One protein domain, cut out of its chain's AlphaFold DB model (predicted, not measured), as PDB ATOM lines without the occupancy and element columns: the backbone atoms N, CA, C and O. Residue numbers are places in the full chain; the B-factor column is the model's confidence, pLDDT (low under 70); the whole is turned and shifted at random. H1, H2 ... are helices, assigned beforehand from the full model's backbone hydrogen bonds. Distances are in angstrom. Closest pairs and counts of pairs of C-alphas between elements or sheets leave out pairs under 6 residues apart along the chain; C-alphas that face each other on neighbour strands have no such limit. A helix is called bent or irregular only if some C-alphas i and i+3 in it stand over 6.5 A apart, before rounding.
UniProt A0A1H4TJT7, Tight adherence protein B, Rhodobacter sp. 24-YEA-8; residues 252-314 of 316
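AT A GLANCE: This is residues 252 to 314 of the 316 residues of the protein "Tight adherence protein B" of Rhodobacter sp. 24-YEA-8 (UniProt A0A1H4TJT7). Look for a flat, open frame: two long helices, H1 and H3, run opposite ways, side by side where the first arm H1a of the bent helix H1 meets H3, while the second arm H1b turns away from H3. The wide end between H1b and H3 is bridged by short links and the small helix H2, and residues 275 to 280, of which 275 to 277 belong to H1, stick out there. The printed part has 63 residues with three named helices, in the order H1, H2, H3, and no named strand; the class is all helix. The whole is loose, with a radius of gyration of the C-alphas of 14.8 A, and spans 45 by 25 by 7 A.

IN THESE COORDINATES: Find C-alpha 252 at (17.437, -27.892, 29.926), where H1, residues 252 to 277, begins. By its hydrogen bonds it was assigned as one helix, but it is bent: C-alphas 264 and 267 are 7.0 A apart. Its arm H1a, residues 252 to 264, is 19.0 A from first to last C-alpha, and its arm H1b, residues 267 to 277, is 15.3 A and ends at C-alpha 277 at (-9.956, -3.342, 29.350). Next comes H2, residues 283 to 286, 5.2 A long. Then H3, residues 291 to 314, runs 34.6 A to C-alpha 314 at (19.143, -23.160, 15.824).

HOW THE PARTS SIT: Start at the bend, where the lines of H1a and H1b stand at a steep tilt of 45 degrees. H1a touches H3, which meets it with residues 302 to 313 alone; their closest C-alphas, those of Ser 264 and Ile 306, are 6.6 A apart. These two run opposite ways at a shallow tilt of 5 degrees. Move on to H1b and you find it apart from H3 and also apart from H2. H2 and H3 are close but not clearly touching, the closest C-alphas being those of Ile 285 and Phe 291, 6.5 A apart. H1a and H2 are apart. In the backbone, every O i to N i+4 pair is within hydrogen-bond range in H1b and H3, and 8 of 9 are in H1a; H2 is too short for such a pair.

THE WHOLE: The two C-alphas farthest apart are those of Ile 252 and Asp 287, at 46.6 A, whereas the first and last printed C-alphas, those of Ile 252 and Lys 314, are 15.0 A apart. The printed part has no cut, and the links from H1 to H2 and from H2 to H3 are both tight, with 5 and 4 residues. The mean pLDDT of the printed part is 84.2; look at residues 313 to 314 for the values under 70.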
ATOM      1  N   ILE A 252      16.855 -29.151  29.440       83.81
ATOM      2  CA  ILE A 252      17.437 -27.892  29.926       83.81
ATOM      3  C   ILE A 252      17.107 -26.749  28.957       83.81
ATOM      4  O   ILE A 252      16.587 -25.711  29.361       83.81
ATOM      5  N   THR A 253      17.310 -26.947  27.653       84.75
ATOM      6  CA  THR A 253      17.022 -25.893  26.675       84.75
ATOM      7  C   THR A 253      15.518 -25.666  26.492       84.75
ATOM      8  O   THR A 253      15.115 -24.584  26.071       84.75
ATOM      9  N   SER A 254      14.650 -26.643  26.787       82.25
ATOM     10  CA  SER A 254      13.191 -26.460  26.679       82.25
ATOM     11  C   SER A 254      12.659 -25.446  27.688       82.25
ATOM     12  O   SER A 254      11.763 -24.679  27.338       82.25
ATOM     13  N   GLU A 255      13.233 -25.398  28.889       83.06
ATOM     14  CA  GLU A 255      12.892 -24.416  29.923       83.06
ATOM     15  C   GLU A 255      13.252 -22.991  29.473       83.06
ATOM     16  O   GLU A 255      12.390 -22.108  29.424       83.06
ATOM     17  N   ALA A 256      14.487 -22.794  28.998       80.19
ATOM     18  CA  ALA A 256      14.941 -21.518  28.441       80.19
ATOM     19  C   ALA A 256      14.118 -21.089  27.210       80.19
ATOM     20  O   ALA A 256      13.730 -19.925  27.078       80.19
ATOM     21  N   LYS A 257      13.784 -22.038  26.321       84.06
ATOM     22  CA  LYS A 257      12.935 -21.801  25.138       84.06
ATOM     23  C   LYS A 257      11.522 -21.362  25.528       84.06
ATOM     24  O   LYS A 257      10.954 -20.513  24.838       84.06
ATOM     25  N   TRP A 258      10.946 -21.930  26.588       84.69
ATOM     26  CA  TRP A 258       9.617 -21.553  27.077       84.69
ATOM     27  C   TRP A 258       9.607 -20.154  27.681       84.69
ATOM     28  O   TRP A 258       8.778 -19.339  27.282       84.69
ATOM     29  N   SER A 259      10.565 -19.859  28.563       84.75
ATOM     30  CA  SER A 259      10.704 -18.534  29.175       84.75
ATOM     31  C   SER A 259      10.919 -17.444  28.120       84.75
ATOM     32  O   SER A 259      10.197 -16.448  28.088       84.75
ATOM     33  N   GLY A 260      11.819 -17.680  27.159       84.25
ATOM     34  CA  GLY A 260      12.053 -16.728  26.075       84.25
ATOM     35  C   GLY A 260      10.827 -16.523  25.177       84.25
ATOM     36  O   GLY A 260      10.518 -15.392  24.817       84.25
ATOM     37  N   ARG A 261      10.064 -17.584  24.865       83.44
ATOM     38  CA  ARG A 261       8.820 -17.455  24.085       83.44
ATOM     39  C   ARG A 261       7.730 -16.705  24.852       83.44
ATOM     40  O   ARG A 261       6.998 -15.932  24.238       83.44
ATOM     41  N   PHE A 262       7.631 -16.921  26.163       87.69
ATOM     42  CA  PHE A 262       6.718 -16.184  27.032       87.69
ATOM     43  C   PHE A 262       7.056 -14.687  27.035       87.69
ATOM     44  O   PHE A 262       6.180 -13.863  26.778       87.69
ATOM     45  N   LEU A 263       8.337 -14.340  27.205       87.69
ATOM     46  CA  LEU A 263       8.802 -12.954  27.184       87.69
ATOM     47  C   LEU A 263       8.569 -12.277  25.822       87.69
ATOM     48  O   LEU A 263       8.153 -11.124  25.784       87.69
ATOM     49  N   SER A 264       8.759 -12.992  24.705       86.62
ATOM     50  CA  SER A 264       8.452 -12.472  23.361       86.62
ATOM     51  C   SER A 264       6.959 -12.199  23.143       86.62
ATOM     52  O   SER A 264       6.604 -11.297  22.389       86.62
ATOM     53  N   PHE A 265       6.076 -12.989  23.761       87.12
ATOM     54  CA  PHE A 265       4.627 -12.830  23.613       87.12
ATOM     55  C   PHE A 265       4.044 -11.789  24.576       87.12
ATOM     56  O   PHE A 265       2.998 -11.208  24.290       87.12
ATOM     57  N   PHE A 266       4.726 -11.520  25.691       91.00
ATOM     58  CA  PHE A 266       4.259 -10.620  26.740       91.00
ATOM     59  C   PHE A 266       3.838  -9.224  26.234       91.00
ATOM     60  O   PHE A 266       2.732  -8.811  26.575       91.00
ATOM     61  N   PRO A 267       4.596  -8.513  25.370       86.50
ATOM     62  CA  PRO A 267       4.189  -7.193  24.876       86.50
ATOM     63  C   PRO A 267       2.909  -7.229  24.032       86.50
ATOM     64  O   PRO A 267       2.070  -6.335  24.139       86.50
ATOM     65  N   LEU A 268       2.728  -8.276  23.220       88.56
ATOM     66  CA  LEU A 268       1.513  -8.468  22.421       88.56
ATOM     67  C   LEU A 268       0.320  -8.792  23.319       88.56
ATOM     68  O   LEU A 268      -0.749  -8.210  23.150       88.56
ATOM     69  N   GLY A 269       0.518  -9.683  24.294       90.12
ATOM     70  CA  GLY A 269      -0.499 -10.044  25.277       90.12
ATOM     71  C   GLY A 269      -0.932  -8.850  26.126       90.12
ATOM     72  O   GLY A 269      -2.126  -8.607  26.263       90.12
ATOM     73  N   ALA A 270       0.022  -8.061  26.626       90.31
ATOM     74  CA  ALA A 270      -0.243  -6.850  27.396       90.31
ATOM     75  C   ALA A 270      -0.998  -5.805  26.563       90.31
ATOM     76  O   ALA A 270      -1.994  -5.267  27.032       90.31
ATOM     77  N   THR A 271      -0.589  -5.576  25.311       87.62
ATOM     78  CA  THR A 271      -1.287  -4.652  24.397       87.62
ATOM     79  C   THR A 271      -2.720  -5.115  24.122       87.62
ATOM     80  O   THR A 271      -3.651  -4.320  24.202       87.62
ATOM     81  N   GLY A 272      -2.918  -6.407  23.838       89.69
ATOM     82  CA  GLY A 272      -4.248  -6.973  23.605       89.69
ATOM     83  C   GLY A 272      -5.146  -6.911  24.842       89.69
ATOM     84  O   GLY A 272      -6.316  -6.555  24.736       89.69
ATOM     85  N   MET A 273      -4.595  -7.198  26.023       92.12
ATOM     86  CA  MET A 273      -5.319  -7.094  27.291       92.12
ATOM     87  C   MET A 273      -5.704  -5.643  27.601       92.12
ATOM     88  O   MET A 273      -6.831  -5.384  28.013       92.12
ATOM     89  N   LEU A 274      -4.803  -4.693  27.352       90.19
ATOM     90  CA  LEU A 274      -5.057  -3.266  27.527       90.19
ATOM     91  C   LEU A 274      -6.196  -2.782  26.622       90.19
ATOM     92  O   LEU A 274      -7.077  -2.076  27.094       90.19
ATOM     93  N   LEU A 275      -6.212  -3.224  25.361       87.50
ATOM     94  CA  LEU A 275      -7.288  -2.945  24.405       87.50
ATOM     95  C   LEU A 275      -8.629  -3.583  24.804       87.50
ATOM     96  O   LEU A 275      -9.677  -3.041  24.473       87.50
ATOM     97  N   MET A 276      -8.624  -4.719  25.513       92.25
ATOM     98  CA  MET A 276      -9.857  -5.317  26.044       92.25
ATOM     99  C   MET A 276     -10.411  -4.551  27.248       92.25
ATOM    100  O   MET A 276     -11.624  -4.411  27.363       92.25
ATOM    101  N   VAL A 277      -9.541  -4.088  28.150       93.44
ATOM    102  CA  VAL A 277      -9.956  -3.342  29.350       93.44
ATOM    103  C   VAL A 277     -10.340  -1.906  28.992       93.44
ATOM    104  O   VAL A 277     -11.351  -1.410  29.474       93.44
ATOM    105  N   ASN A 278      -9.559  -1.261  28.125       88.88
ATOM    106  CA  ASN A 278      -9.757   0.108  27.662       88.88
ATOM    107  C   ASN A 278      -9.625   0.161  26.128       88.88
ATOM    108  O   ASN A 278      -8.532   0.410  25.608       88.88
ATOM    109  N   PRO A 279     -10.731  -0.034  25.385       82.75
ATOM    110  CA  PRO A 279     -10.727  -0.018  23.917       82.75
ATOM    111  C   PRO A 279     -10.262   1.313  23.320       82.75
ATOM    112  O   PRO A 279      -9.698   1.342  22.228       82.75
ATOM    113  N   GLU A 280     -10.450   2.410  24.054       83.62
ATOM    114  CA  GLU A 280     -10.044   3.758  23.650       83.62
ATOM    115  C   GLU A 280      -8.621   4.132  24.093       83.62
ATOM    116  O   GLU A 280      -8.178   5.241  23.837       83.62
ATOM    117  N   TYR A 281      -7.844   3.226  24.700       83.31
ATOM    118  CA  TYR A 281      -6.504   3.569  25.204       83.31
ATOM    119  C   TYR A 281      -5.579   4.183  24.135       83.31
ATOM    120  O   TYR A 281      -4.762   5.052  24.429       83.31
ATOM    121  N   PHE A 282      -5.699   3.735  22.882       80.69
ATOM    122  CA  PHE A 282      -4.886   4.235  21.772       80.69
ATOM    123  C   PHE A 282      -5.588   5.297  20.911       80.69
ATOM    124  O   PHE A 282      -4.948   5.812  19.997       80.69
ATOM    125  N   SER A 283      -6.853   5.649  21.175       78.69
ATOM    126  CA  SER A 283      -7.621   6.574  20.320       78.69
ATOM    127  C   SER A 283      -7.052   7.999  20.336       78.69
ATOM    128  O   SER A 283      -7.014   8.677  19.319       78.69
ATOM    129  N   GLU A 284      -6.513   8.438  21.473       76.75
ATOM    130  CA  GLU A 284      -5.982   9.796  21.656       76.75
ATOM    131  C   GLU A 284      -4.607  10.013  20.988       76.75
ATOM    132  O   GLU A 284      -4.145  11.141  20.772       76.75
ATOM    133  N   ILE A 285      -3.920   8.918  20.656       79.81
ATOM    134  CA  ILE A 285      -2.607   8.921  20.003       79.81
ATOM    135  C   ILE A 285      -2.650   8.385  18.574       79.81
ATOM    136  O   ILE A 285      -1.714   8.670  17.830       79.81
ATOM    137  N   SER A 286      -3.713   7.683  18.164       77.06
ATOM    138  CA  SER A 286      -3.835   7.097  16.823       77.06
ATOM    139  C   SER A 286      -3.883   8.135  15.704       77.06
ATOM    140  O   SER A 286      -3.379   7.868  14.615       77.06
ATOM    141  N   ASP A 287      -4.413   9.328  15.980       82.69
ATOM    142  CA  ASP A 287      -4.563  10.400  14.986       82.69
ATOM    143  C   ASP A 287      -3.271  11.207  14.766       82.69
ATOM    144  O   ASP A 287      -3.182  12.042  13.863       82.69
ATOM    145  N   LYS A 288      -2.237  10.976  15.585       87.31
ATOM    146  CA  LYS A 288      -0.985  11.734  15.514       87.31
ATOM    147  C   LYS A 288      -0.049  11.141  14.449       87.31
ATOM    148  O   LYS A 288       0.146   9.926  14.404       87.31
ATOM    149  N   PRO A 289       0.645  11.974  13.649       82.50
ATOM    150  CA  PRO A 289       1.477  11.508  12.531       82.50
ATOM    151  C   PRO A 289       2.673  10.632  12.953       82.50
ATOM    152  O   PRO A 289       3.240   9.927  12.123       82.50
ATOM    153  N   PHE A 290       3.053  10.637  14.236       82.88
ATOM    154  CA  PHE A 290       4.127   9.793  14.774       82.88
ATOM    155  C   PHE A 290       3.676   8.385  15.204       82.88
ATOM    156  O   PHE A 290       4.522   7.537  15.484       82.88
ATOM    157  N   PHE A 291       2.372   8.100  15.250       83.25
ATOM    158  CA  PHE A 291       1.849   6.815  15.724       83.25
ATOM    159  C   PHE A 291       2.227   5.649  14.803       83.25
ATOM    160  O   PHE A 291       2.761   4.634  15.254       83.25
ATOM    161  N   LEU A 292       2.025   5.819  13.494       80.38
ATOM    162  CA  LEU A 292       2.343   4.813  12.478       80.38
ATOM    163  C   LEU A 292       3.838   4.411  12.452       80.38
ATOM    164  O   LEU A 292       4.121   3.210  12.488       80.38
ATOM    165  N   PRO A 293       4.816   5.349  12.434       85.31
ATOM    166  CA  PRO A 293       6.233   4.983  12.476       85.31
ATOM    167  C   PRO A 293       6.651   4.356  13.813       85.31
ATOM    168  O   PRO A 293       7.485   3.452  13.823       85.31
ATOM    169  N   MET A 294       6.051   4.764  14.936       82.06
ATOM    170  CA  MET A 294       6.322   4.168  16.246       82.06
ATOM    171  C   MET A 294       5.802   2.723  16.334       82.06
ATOM    172  O   MET A 294       6.509   1.843  16.826       82.06
ATOM    173  N   LEU A 295       4.619   2.446  15.778       84.12
ATOM    174  CA  LEU A 295       4.074   1.090  15.674       84.12
ATOM    175  C   LEU A 295       4.947   0.197  14.777       84.12
ATOM    176  O   LEU A 295       5.235  -0.948  15.127       84.12
ATOM    177  N   GLY A 296       5.424   0.737  13.650       84.19
ATOM    178  CA  GLY A 296       6.374   0.057  12.768       84.19
ATOM    179  C   GLY A 296       7.702  -0.260  13.462       84.19
ATOM    180  O   GLY A 296       8.216  -1.373  13.327       84.19
ATOM    181  N   LEU A 297       8.232   0.675  14.257       85.94
ATOM    182  CA  LEU A 297       9.440   0.473  15.060       85.94
ATOM    183  C   LEU A 297       9.248  -0.650  16.087       85.94
ATOM    184  O   LEU A 297      10.067  -1.565  16.143       85.94
ATOM    185  N   VAL A 298       8.151  -0.623  16.852       85.25
ATOM    186  CA  VAL A 298       7.816  -1.666  17.837       85.25
ATOM    187  C   VAL A 298       7.654  -3.026  17.160       85.25
ATOM    188  O   VAL A 298       8.250  -4.006  17.608       85.25
ATOM    189  N   GLY A 299       6.913  -3.094  16.051       86.12
ATOM    190  CA  GLY A 299       6.741  -4.323  15.275       86.12
ATOM    191  C   GLY A 299       8.070  -4.876  14.756       86.12
ATOM    192  O   GLY A 299       8.332  -6.072  14.872       86.12
ATOM    193  N   THR A 300       8.951  -4.002  14.265       87.94
ATOM    194  CA  THR A 300      10.296  -4.380  13.805       87.94
ATOM    195  C   THR A 300      11.146  -4.919  14.953       87.94
ATOM    196  O   THR A 300      11.778  -5.966  14.805       87.94
ATOM    197  N   LEU A 301      11.123  -4.263  16.118       87.81
ATOM    198  CA  LEU A 301      11.841  -4.710  17.315       87.81
ATOM    199  C   LEU A 301      11.351  -6.090  17.786       87.81
ATOM    200  O   LEU A 301      12.147  -6.936  18.190       87.81
ATOM    201  N   LEU A 302      10.044  -6.335  17.693       87.06
ATOM    202  CA  LEU A 302       9.410  -7.591  18.089       87.06
ATOM    203  C   LEU A 302       9.741  -8.724  17.107       87.06
ATOM    204  O   LEU A 302      10.075  -9.835  17.522       87.06
ATOM    205  N   ILE A 303       9.742  -8.436  15.804       85.75
ATOM    206  CA  ILE A 303      10.223  -9.369  14.777       85.75
ATOM    207  C   ILE A 303      11.697  -9.701  15.022       85.75
ATOM    208  O   ILE A 303      12.061 -10.876  15.013       85.75
ATOM    209  N   LEU A 304      12.535  -8.697  15.297       87.19
ATOM    210  CA  LEU A 304      13.951  -8.895  15.596       87.19
ATOM    211  C   LEU A 304      14.148  -9.757  16.850       87.19
ATOM    212  O   LEU A 304      14.958 -10.680  16.826       87.19
ATOM    213  N   ASN A 305      13.361  -9.530  17.905       86.56
ATOM    214  CA  ASN A 305      13.360 -10.359  19.110       86.56
ATOM    215  C   ASN A 305      13.037 -11.835  18.798       86.56
ATOM    216  O   ASN A 305      13.769 -12.735  19.215       86.56
ATOM    217  N   ILE A 306      11.993 -12.094  18.004       83.62
ATOM    218  CA  ILE A 306      11.611 -13.456  17.594       83.62
ATOM    219  C   ILE A 306      12.695 -14.099  16.719       83.62
ATOM    220  O   ILE A 306      12.987 -15.291  16.868       83.62
ATOM    221  N   LEU A 307      13.292 -13.340  15.798       84.06
ATOM    222  CA  LEU A 307      14.383 -13.814  14.944       84.06
ATOM    223  C   LEU A 307      15.622 -14.163  15.766       84.06
ATOM    224  O   LEU A 307      16.201 -15.228  15.552       84.06
ATOM    225  N   PHE A 308      15.983 -13.325  16.737       84.25
ATOM    226  CA  PHE A 308      17.107 -13.563  17.634       84.25
ATOM    227  C   PHE A 308      16.899 -14.835  18.463       84.25
ATOM    228  O   PHE A 308      17.773 -15.700  18.498       84.25
ATOM    229  N   MET A 309      15.696 -15.028  19.022       81.31
ATOM    230  CA  MET A 309      15.347 -16.277  19.708       81.31
ATOM    231  C   MET A 309      15.403 -17.489  18.776       81.31
ATOM    232  O   MET A 309      15.879 -18.549  19.171       81.31
ATOM    233  N   ARG A 310      14.950 -17.366  17.524       79.50
ATOM    234  CA  ARG A 310      15.062 -18.459  16.544       79.50
ATOM    235  C   ARG A 310      16.506 -18.782  16.188       79.50
ATOM    236  O   ARG A 310      16.801 -19.952  15.979       79.50
ATOM    237  N   TRP A 311      17.372 -17.778  16.099       79.81
ATOM    238  CA  TRP A 311      18.788 -17.969  15.810       79.81
ATOM    239  C   TRP A 311      19.488 -18.687  16.966       79.81
ATOM    240  O   TRP A 311      20.068 -19.742  16.742       79.81
ATOM    241  N   LEU A 312      19.308 -18.211  18.202       77.44
ATOM    242  CA  LEU A 312      19.896 -18.812  19.405       77.44
ATOM    243  C   LEU A 312      19.495 -20.287  19.585       77.44
ATOM    244  O   LEU A 312      20.291 -21.106  20.020       77.44
ATOM    245  N   VAL A 313      18.276 -20.646  19.178       68.94
ATOM    246  CA  VAL A 313      17.748 -22.019  19.247       68.94
ATOM    247  C   VAL A 313      18.273 -22.945  18.144       68.94
ATOM    248  O   VAL A 313      18.174 -24.160  18.290       68.94
ATOM    249  N   LYS A 314      18.761 -22.399  17.027       56.22
ATOM    250  CA  LYS A 314      19.143 -23.160  15.824       56.22
ATOM    251  C   LYS A 314      20.657 -23.360  15.686       56.22
ATOM    252  O   LYS A 314      21.082 -24.000  14.733       56.22
TER     253      LYS A 314